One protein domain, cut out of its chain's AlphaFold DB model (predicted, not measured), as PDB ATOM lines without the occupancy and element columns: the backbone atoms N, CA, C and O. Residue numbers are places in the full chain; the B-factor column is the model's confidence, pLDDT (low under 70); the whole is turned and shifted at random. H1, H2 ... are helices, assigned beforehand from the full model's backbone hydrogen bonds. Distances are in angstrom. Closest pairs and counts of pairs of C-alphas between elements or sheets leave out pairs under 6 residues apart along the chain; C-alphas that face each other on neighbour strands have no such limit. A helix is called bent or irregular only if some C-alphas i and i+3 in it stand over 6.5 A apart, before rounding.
ATOM      1  N   PRO A 227    -283.596-283.003-170.623       81.06
ATOM      2  CA  PRO A 227    -284.558-282.188-171.379       81.06
ATOM      3  C   PRO A 227    -283.899-281.178-172.334       81.06
ATOM      4  O   PRO A 227    -284.513-280.745-173.307       81.06
ATOM      5  N   TRP A 228    -282.631-280.817-172.107       84.69
ATOM      6  CA  TRP A 228    -281.895-279.892-172.975       84.69
ATOM      7  C   TRP A 228    -281.682-280.438-174.396       84.69
ATOM      8  O   TRP A 228    -281.527-279.651-175.334       84.69
ATOM      9  N   GLN A 229    -281.717-281.764-174.582       87.44
ATOM     10  CA  GLN A 229    -281.594-282.399-175.896       87.44
ATOM     11  C   GLN A 229    -282.799-282.107-176.811       87.44
ATOM     12  O   GLN A 229    -282.656-282.198-178.031       87.44
ATOM     13  N   ASN A 230    -283.940-281.688-176.241       89.62
ATOM     14  CA  ASN A 230    -285.160-281.313-176.964       89.62
ATOM     15  C   ASN A 230    -285.360-279.788-177.111       89.62
ATOM     16  O   ASN A 230    -286.440-279.318-177.465       89.62
ATOM     17  N   SER A 231    -284.326-278.983-176.839       88.56
ATOM     18  CA  SER A 231    -284.433-277.514-176.735       88.56
ATOM     19  C   SER A 231    -285.085-276.815-177.935       88.56
ATOM     20  O   SER A 231    -285.772-275.807-177.758       88.56
ATOM     21  N   TRP A 232    -284.912-277.341-179.152       86.81
ATOM     22  CA  TRP A 232    -285.535-276.780-180.352       86.81
ATOM     23  C   TRP A 232    -287.061-276.899-180.338       86.81
ATOM     24  O   TRP A 232    -287.756-275.903-180.550       86.81
ATOM     25  N   VAL A 233    -287.576-278.102-180.072       88.81
ATOM     26  CA  VAL A 233    -289.018-278.381-180.038       88.81
ATOM     27  C   VAL A 233    -289.661-277.656-178.858       88.81
ATOM     28  O   VAL A 233    -290.713-277.045-179.028       88.81
ATOM     29  N   GLU A 234    -288.994-277.620-177.702       90.62
ATOM     30  CA  GLU A 234    -289.456-276.847-176.542       90.62
ATOM     31  C   GLU A 234    -289.576-275.352-176.858       90.62
ATOM     32  O   GLU A 234    -290.595-274.727-176.567       90.62
ATOM     33  N   SER A 235    -288.571-274.772-177.522       89.88
ATOM     34  CA  SER A 235    -288.594-273.352-177.902       89.88
ATOM     35  C   SER A 235    -289.688-273.046-178.928       89.88
ATOM     36  O   SER A 235    -290.335-272.001-178.855       89.88
ATOM     37  N   PHE A 236    -289.907-273.949-179.889       90.38
ATOM     38  CA  PHE A 236    -290.996-273.836-180.859       90.38
ATOM     39  C   PHE A 236    -292.365-273.885-180.170       90.38
ATOM     40  O   PHE A 236    -293.181-272.985-180.362       90.38
ATOM     41  N   ASN A 237    -292.587-274.893-179.325       90.88
ATOM     42  CA  ASN A 237    -293.846-275.090-178.612       90.88
ATOM     43  C   ASN A 237    -294.138-273.949-177.631       90.88
ATOM     44  O   ASN A 237    -295.286-273.522-177.527       90.88
ATOM     45  N   GLY A 238    -293.115-273.438-176.937       92.31
ATOM     46  CA  GLY A 238    -293.239-272.274-176.061       92.31
ATOM     47  C   GLY A 238    -293.710-271.043-176.831       92.31
ATOM     48  O   GLY A 238    -294.742-270.466-176.497       92.31
ATOM     49  N   ARG A 239    -293.036-270.711-177.939       91.19
ATOM     50  CA  ARG A 239    -293.404-269.555-178.772       91.19
ATOM     51  C   ARG A 239    -294.795-269.703-179.397       91.19
ATOM     52  O   ARG A 239    -295.573-268.756-179.364       91.19
ATOM     53  N   LEU A 240    -295.143-270.889-179.903       92.44
ATOM     54  CA  LEU A 240    -296.487-271.172-180.422       92.44
ATOM     55  C   LEU A 240    -297.564-270.932-179.353       92.44
ATOM     56  O   LEU A 240    -298.615-270.356-179.644       92.44
ATOM     57  N   ARG A 241    -297.320-271.374-178.114       93.06
ATOM     58  CA  ARG A 241    -298.265-271.188-177.010       93.06
ATOM     59  C   ARG A 241    -298.408-269.728-176.629       93.06
ATOM     60  O   ARG A 241    -299.531-269.238-176.593       93.06
ATOM     61  N   ASP A 242    -297.296-269.057-176.367       91.38
ATOM     62  CA  ASP A 242    -297.301-267.678-175.880       91.38
ATOM     63  C   ASP A 242    -297.933-266.743-176.899       91.38
ATOM     64  O   ASP A 242    -298.801-265.931-176.575       91.38
ATOM     65  N   GLU A 243    -297.554-266.907-178.159       91.06
ATOM     66  CA  GLU A 243    -298.015-265.993-179.171       91.06
ATOM     67  C   GLU A 243    -299.426-266.372-179.680       91.06
ATOM     68  O   GLU A 243    -300.234-265.468-179.900       91.06
ATOM     69  N   ILE A 244    -299.735-267.654-179.985       92.69
ATOM     70  CA  ILE A 244    -301.041-268.071-180.570       92.69
ATOM     71  C   ILE A 244    -301.982-268.572-179.477       92.69
ATOM     72  O   ILE A 244    -303.013-267.960-179.214       92.69
ATOM     73  N   LEU A 245    -301.665-269.728-178.887       90.12
ATOM     74  CA  LEU A 245    -302.673-270.547-178.200       90.12
ATOM     75  C   LEU A 245    -303.179-269.905-176.905       90.12
ATOM     76  O   LEU A 245    -304.343-270.076-176.561       90.12
ATOM     77  N   ASN A 246    -302.327-269.154-176.208       89.31
ATOM     78  CA  ASN A 246    -302.693-268.431-174.991       89.31
ATOM     79  C   ASN A 246    -303.316-267.059-175.290       89.31
ATOM     80  O   ASN A 246    -304.006-266.504-174.439       89.31
ATOM     81  N   SER A 247    -303.080-266.515-176.487       86.06
ATOM     82  CA  SER A 247    -303.501-265.162-176.867       86.06
ATOM     83  C   SER A 247    -304.783-265.135-177.708       86.06
ATOM     84  O   SER A 247    -305.338-264.065-177.946       86.06
ATOM     85  N   CYS A 248    -305.267-266.285-178.186       84.00
ATOM     86  CA  CYS A 248    -306.420-266.384-179.082       84.00
ATOM     87  C   CYS A 248    -307.464-267.380-178.562       84.00
ATOM     88  O   CYS A 248    -307.140-268.496-178.165       84.00
ATOM     89  N   GLN A 249    -308.741-266.990-178.621       90.50
ATOM     90  CA  GLN A 249    -309.867-267.917-178.491       90.50
ATOM     91  C   GLN A 249    -310.351-268.300-179.889       90.50
ATOM     92  O   GLN A 249    -310.567-267.420-180.721       90.50
ATOM     93  N   PHE A 250    -310.537-269.596-180.133       89.50
ATOM     94  CA  PHE A 250    -310.994-270.121-181.420       89.50
ATOM     95  C   PHE A 250    -312.448-270.572-181.328       89.50
ATOM     96  O   PHE A 250    -312.826-271.264-180.382       89.50
ATOM     97  N   GLY A 251    -313.250-270.227-182.332       87.88
ATOM     98  CA  GLY A 251    -314.629-270.692-182.463       87.88
ATOM     99  C   GLY A 251    -314.734-272.103-183.045       87.88
ATOM    100  O   GLY A 251    -315.758-272.763-182.885       87.88
ATOM    101  N   SER A 252    -313.684-272.598-183.711       90.50
ATOM    102  CA  SER A 252    -313.635-273.962-184.251       90.50
ATOM    103  C   SER A 252    -312.206-274.497-184.382       90.50
ATOM    104  O   SER A 252    -311.245-273.734-184.460       90.50
ATOM    105  N   VAL A 253    -312.066-275.824-184.479       89.31
ATOM    106  CA  VAL A 253    -310.769-276.474-184.753       89.31
ATOM    107  C   VAL A 253    -310.230-276.073-186.128       89.31
ATOM    108  O   VAL A 253    -309.029-275.871-186.266       89.31
ATOM    109  N   LEU A 254    -311.101-275.911-187.128       91.38
ATOM    110  CA  LEU A 254    -310.696-275.478-188.467       91.38
ATOM    111  C   LEU A 254    -310.125-274.055-188.450       91.38
ATOM    112  O   LEU A 254    -309.106-273.794-189.078       91.38
ATOM    113  N   GLU A 255    -310.755-273.140-187.707       87.88
ATOM    114  CA  GLU A 255    -310.217-271.789-187.513       87.88
ATOM    115  C   GLU A 255    -308.831-271.835-186.865       87.88
ATOM    116  O   GLU A 255    -307.915-271.184-187.359       87.88
ATOM    117  N   ALA A 256    -308.658-272.652-185.821       91.44
ATOM    118  CA  ALA A 256    -307.351-272.847-185.207       91.44
ATOM    119  C   ALA A 256    -306.328-273.380-186.224       91.44
ATOM    120  O   ALA A 256    -305.248-272.816-186.341       91.44
ATOM    121  N   GLN A 257    -306.659-274.414-187.004       90.75
ATOM    122  CA  GLN A 257    -305.747-274.989-188.002       90.75
ATOM    123  C   GLN A 257    -305.264-273.960-189.029       90.75
ATOM    124  O   GLN A 257    -304.067-273.900-189.289       90.75
ATOM    125  N   VAL A 258    -306.165-273.130-189.565       93.19
ATOM    126  CA  VAL A 258    -305.806-272.081-190.536       93.19
ATOM    127  C   VAL A 258    -304.857-271.059-189.908       93.19
ATOM    128  O   VAL A 258    -303.789-270.796-190.450       93.19
ATOM    129  N   VAL A 259    -305.195-270.544-188.722       91.75
ATOM    130  CA  VAL A 259    -304.364-269.548-188.023       91.75
ATOM    131  C   VAL A 259    -302.994-270.119-187.635       91.75
ATOM    132  O   VAL A 259    -301.978-269.429-187.731       91.75
ATOM    133  N   LEU A 260    -302.940-271.383-187.200       93.12
ATOM    134  CA  LEU A 260    -301.681-272.051-186.870       93.12
ATOM    135  C   LEU A 260    -300.807-272.284-188.108       93.12
ATOM    136  O   LEU A 260    -299.585-272.192-187.997       93.12
ATOM    137  N   GLU A 261    -301.401-272.585-189.262       92.69
ATOM    138  CA  GLU A 261    -300.671-272.811-190.511       92.69
ATOM    139  C   GLU A 261    -300.036-271.520-191.046       92.69
ATOM    140  O   GLU A 261    -298.846-271.507-191.382       92.69
ATOM    141  N   ASP A 262    -300.784-270.415-191.020       92.31
ATOM    142  CA  ASP A 262    -300.265-269.092-191.380       92.31
ATOM    143  C   ASP A 262    -299.087-268.709-190.478       92.31
ATOM    144  O   ASP A 262    -298.012-268.326-190.955       92.31
ATOM    145  N   TRP A 263    -299.236-268.902-189.162       93.31
ATOM    146  CA  TRP A 263    -298.142-268.631-188.238       93.31
ATOM    147  C   TRP A 263    -296.932-269.541-188.456       93.31
ATOM    148  O   TRP A 263    -295.795-269.069-188.411       93.31
ATOM    149  N   ARG A 264    -297.144-270.842-188.681       93.00
ATOM    150  CA  ARG A 264    -296.063-271.801-188.949       93.00
ATOM    151  C   ARG A 264    -295.238-271.355-190.155       93.00
ATOM    152  O   ARG A 264    -294.009-271.422-190.114       93.00
ATOM    153  N   SER A 265    -295.915-270.911-191.210       91.00
ATOM    154  CA  SER A 265    -295.281-270.408-192.428       91.00
ATOM    155  C   SER A 265    -294.440-269.163-192.143       91.00
ATOM    156  O   SER A 265    -293.265-269.123-192.509       91.00
ATOM    157  N   GLU A 266    -294.981-268.193-191.403       90.38
ATOM    158  CA  GLU A 266    -294.243-266.993-190.989       90.38
ATOM    159  C   GLU A 266    -293.030-267.331-190.110       90.38
ATOM    160  O   GLU A 266    -291.918-266.897-190.405       90.38
ATOM    161  N   TYR A 267    -293.195-268.185-189.097       89.12
ATOM    162  CA  TYR A 267    -292.105-268.630-188.225       89.12
ATOM    163  C   TYR A 267    -290.960-269.294-189.007       89.12
ATOM    164  O   TYR A 267    -289.782-269.017-188.757       89.12
ATOM    165  N   ASN A 268    -291.289-270.164-189.966       88.31
ATOM    166  CA  ASN A 268    -290.295-270.849-190.792       88.31
ATOM    167  C   ASN A 268    -289.565-269.883-191.740       88.31
ATOM    168  O   ASN A 268    -288.353-270.020-191.936       88.31
ATOM    169  N   ASN A 269    -290.269-268.888-192.282       86.50
ATOM    170  CA  ASN A 269    -289.682-267.859-193.140       86.50
ATOM    171  C   ASN A 269    -288.775-266.907-192.342       86.50
ATOM    172  O   ASN A 269    -287.652-266.637-192.766       86.50
ATOM    173  N   GLU A 270    -289.196-266.478-191.146       78.12
ATOM    174  CA  GLU A 270    -288.377-265.673-190.230       78.12
ATOM    175  C   GLU A 270    -287.073-266.389-189.858       78.12
ATOM    176  O   GLU A 270    -285.996-265.795-189.909       78.12
ATOM    177  N   LYS A 271    -287.147-267.679-189.504       63.72
ATOM    178  CA  LYS A 271    -285.958-268.464-189.144       63.72
ATOM    179  C   LYS A 271    -285.028-268.729-190.320       63.72
ATOM    180  O   LYS A 271    -283.815-268.785-190.128       63.72
ATOM    181  N   THR A 272    -285.575-268.888-191.521       60.38
ATOM    182  CA  THR A 272    -284.761-269.038-192.731       60.38
ATOM    183  C   THR A 272    -284.034-267.731-193.052       60.38
ATOM    184  O   THR A 272    -282.850-267.772-193.364       60.38
ATOM    185  N   ALA A 273    -284.681-266.578-192.854       58.69
ATOM    186  CA  ALA A 273    -284.051-265.263-192.995       58.69
ATOM    187  C   ALA A 273    -283.005-264.956-191.902       58.69
ATOM    188  O   ALA A 273    -282.067-264.200-192.137       58.69
ATOM    189  N   GLN A 274    -283.137-265.549-190.709       51.41
ATOM    190  CA  GLN A 274    -282.188-265.394-189.598       51.41
ATOM    191  C   GLN A 274    -280.958-266.314-189.685       51.41
ATOM    192  O   GLN A 274    -280.049-266.152-188.874       51.41
TER     193      GLN A 274
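AT A GLANCE: This is residues 227 to 274 of the 282 residues of the protein "Integrase catalytic domain-containing protein" of Chloroflexi bacterium (UniProt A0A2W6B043). Two long helices, H1 and then H2, make an open V, coming nearest where a short link joins them and spreading toward their free ends. H1 has a kink of 50 degrees near residue 234, and residues 227 to 235 and 268 to 274 stick out. The printed part has 48 residues with two named helices and no named strand, all helix by class. It is loose, with a radius of gyration of the C-alphas of 12.1 A and spans of 35 by 26 by 15 A.

IN THESE COORDINATES: H1, residues 227 to 245, begins at C-alpha 227 (-284.558, -282.188, -171.379) and is 22.6 A long. It is irregular: C-alphas 229 and 232 are 8.2 A apart. H2, residues 253 to 273, is 30.1 A long and ends at C-alpha 273 (-284.051, -265.263, -192.995).

HOW THE PARTS SIT: H1 and H2 are close but not clearly touching; their closest C-alphas, of Ile 244 and Leu 260, are 7.5 A apart. They run opposite ways at a steep tilt of 57 degrees. Each O i to N i+4 pair is within hydrogen-bond range in H2, and 12 of 15 in H1.

THE WHOLE: The two farthest C-alphas, of Gln 229 and Gly 251, are 35.7 A apart. The printed part has no cut. Residues 271 to 274 are under pLDDT 70.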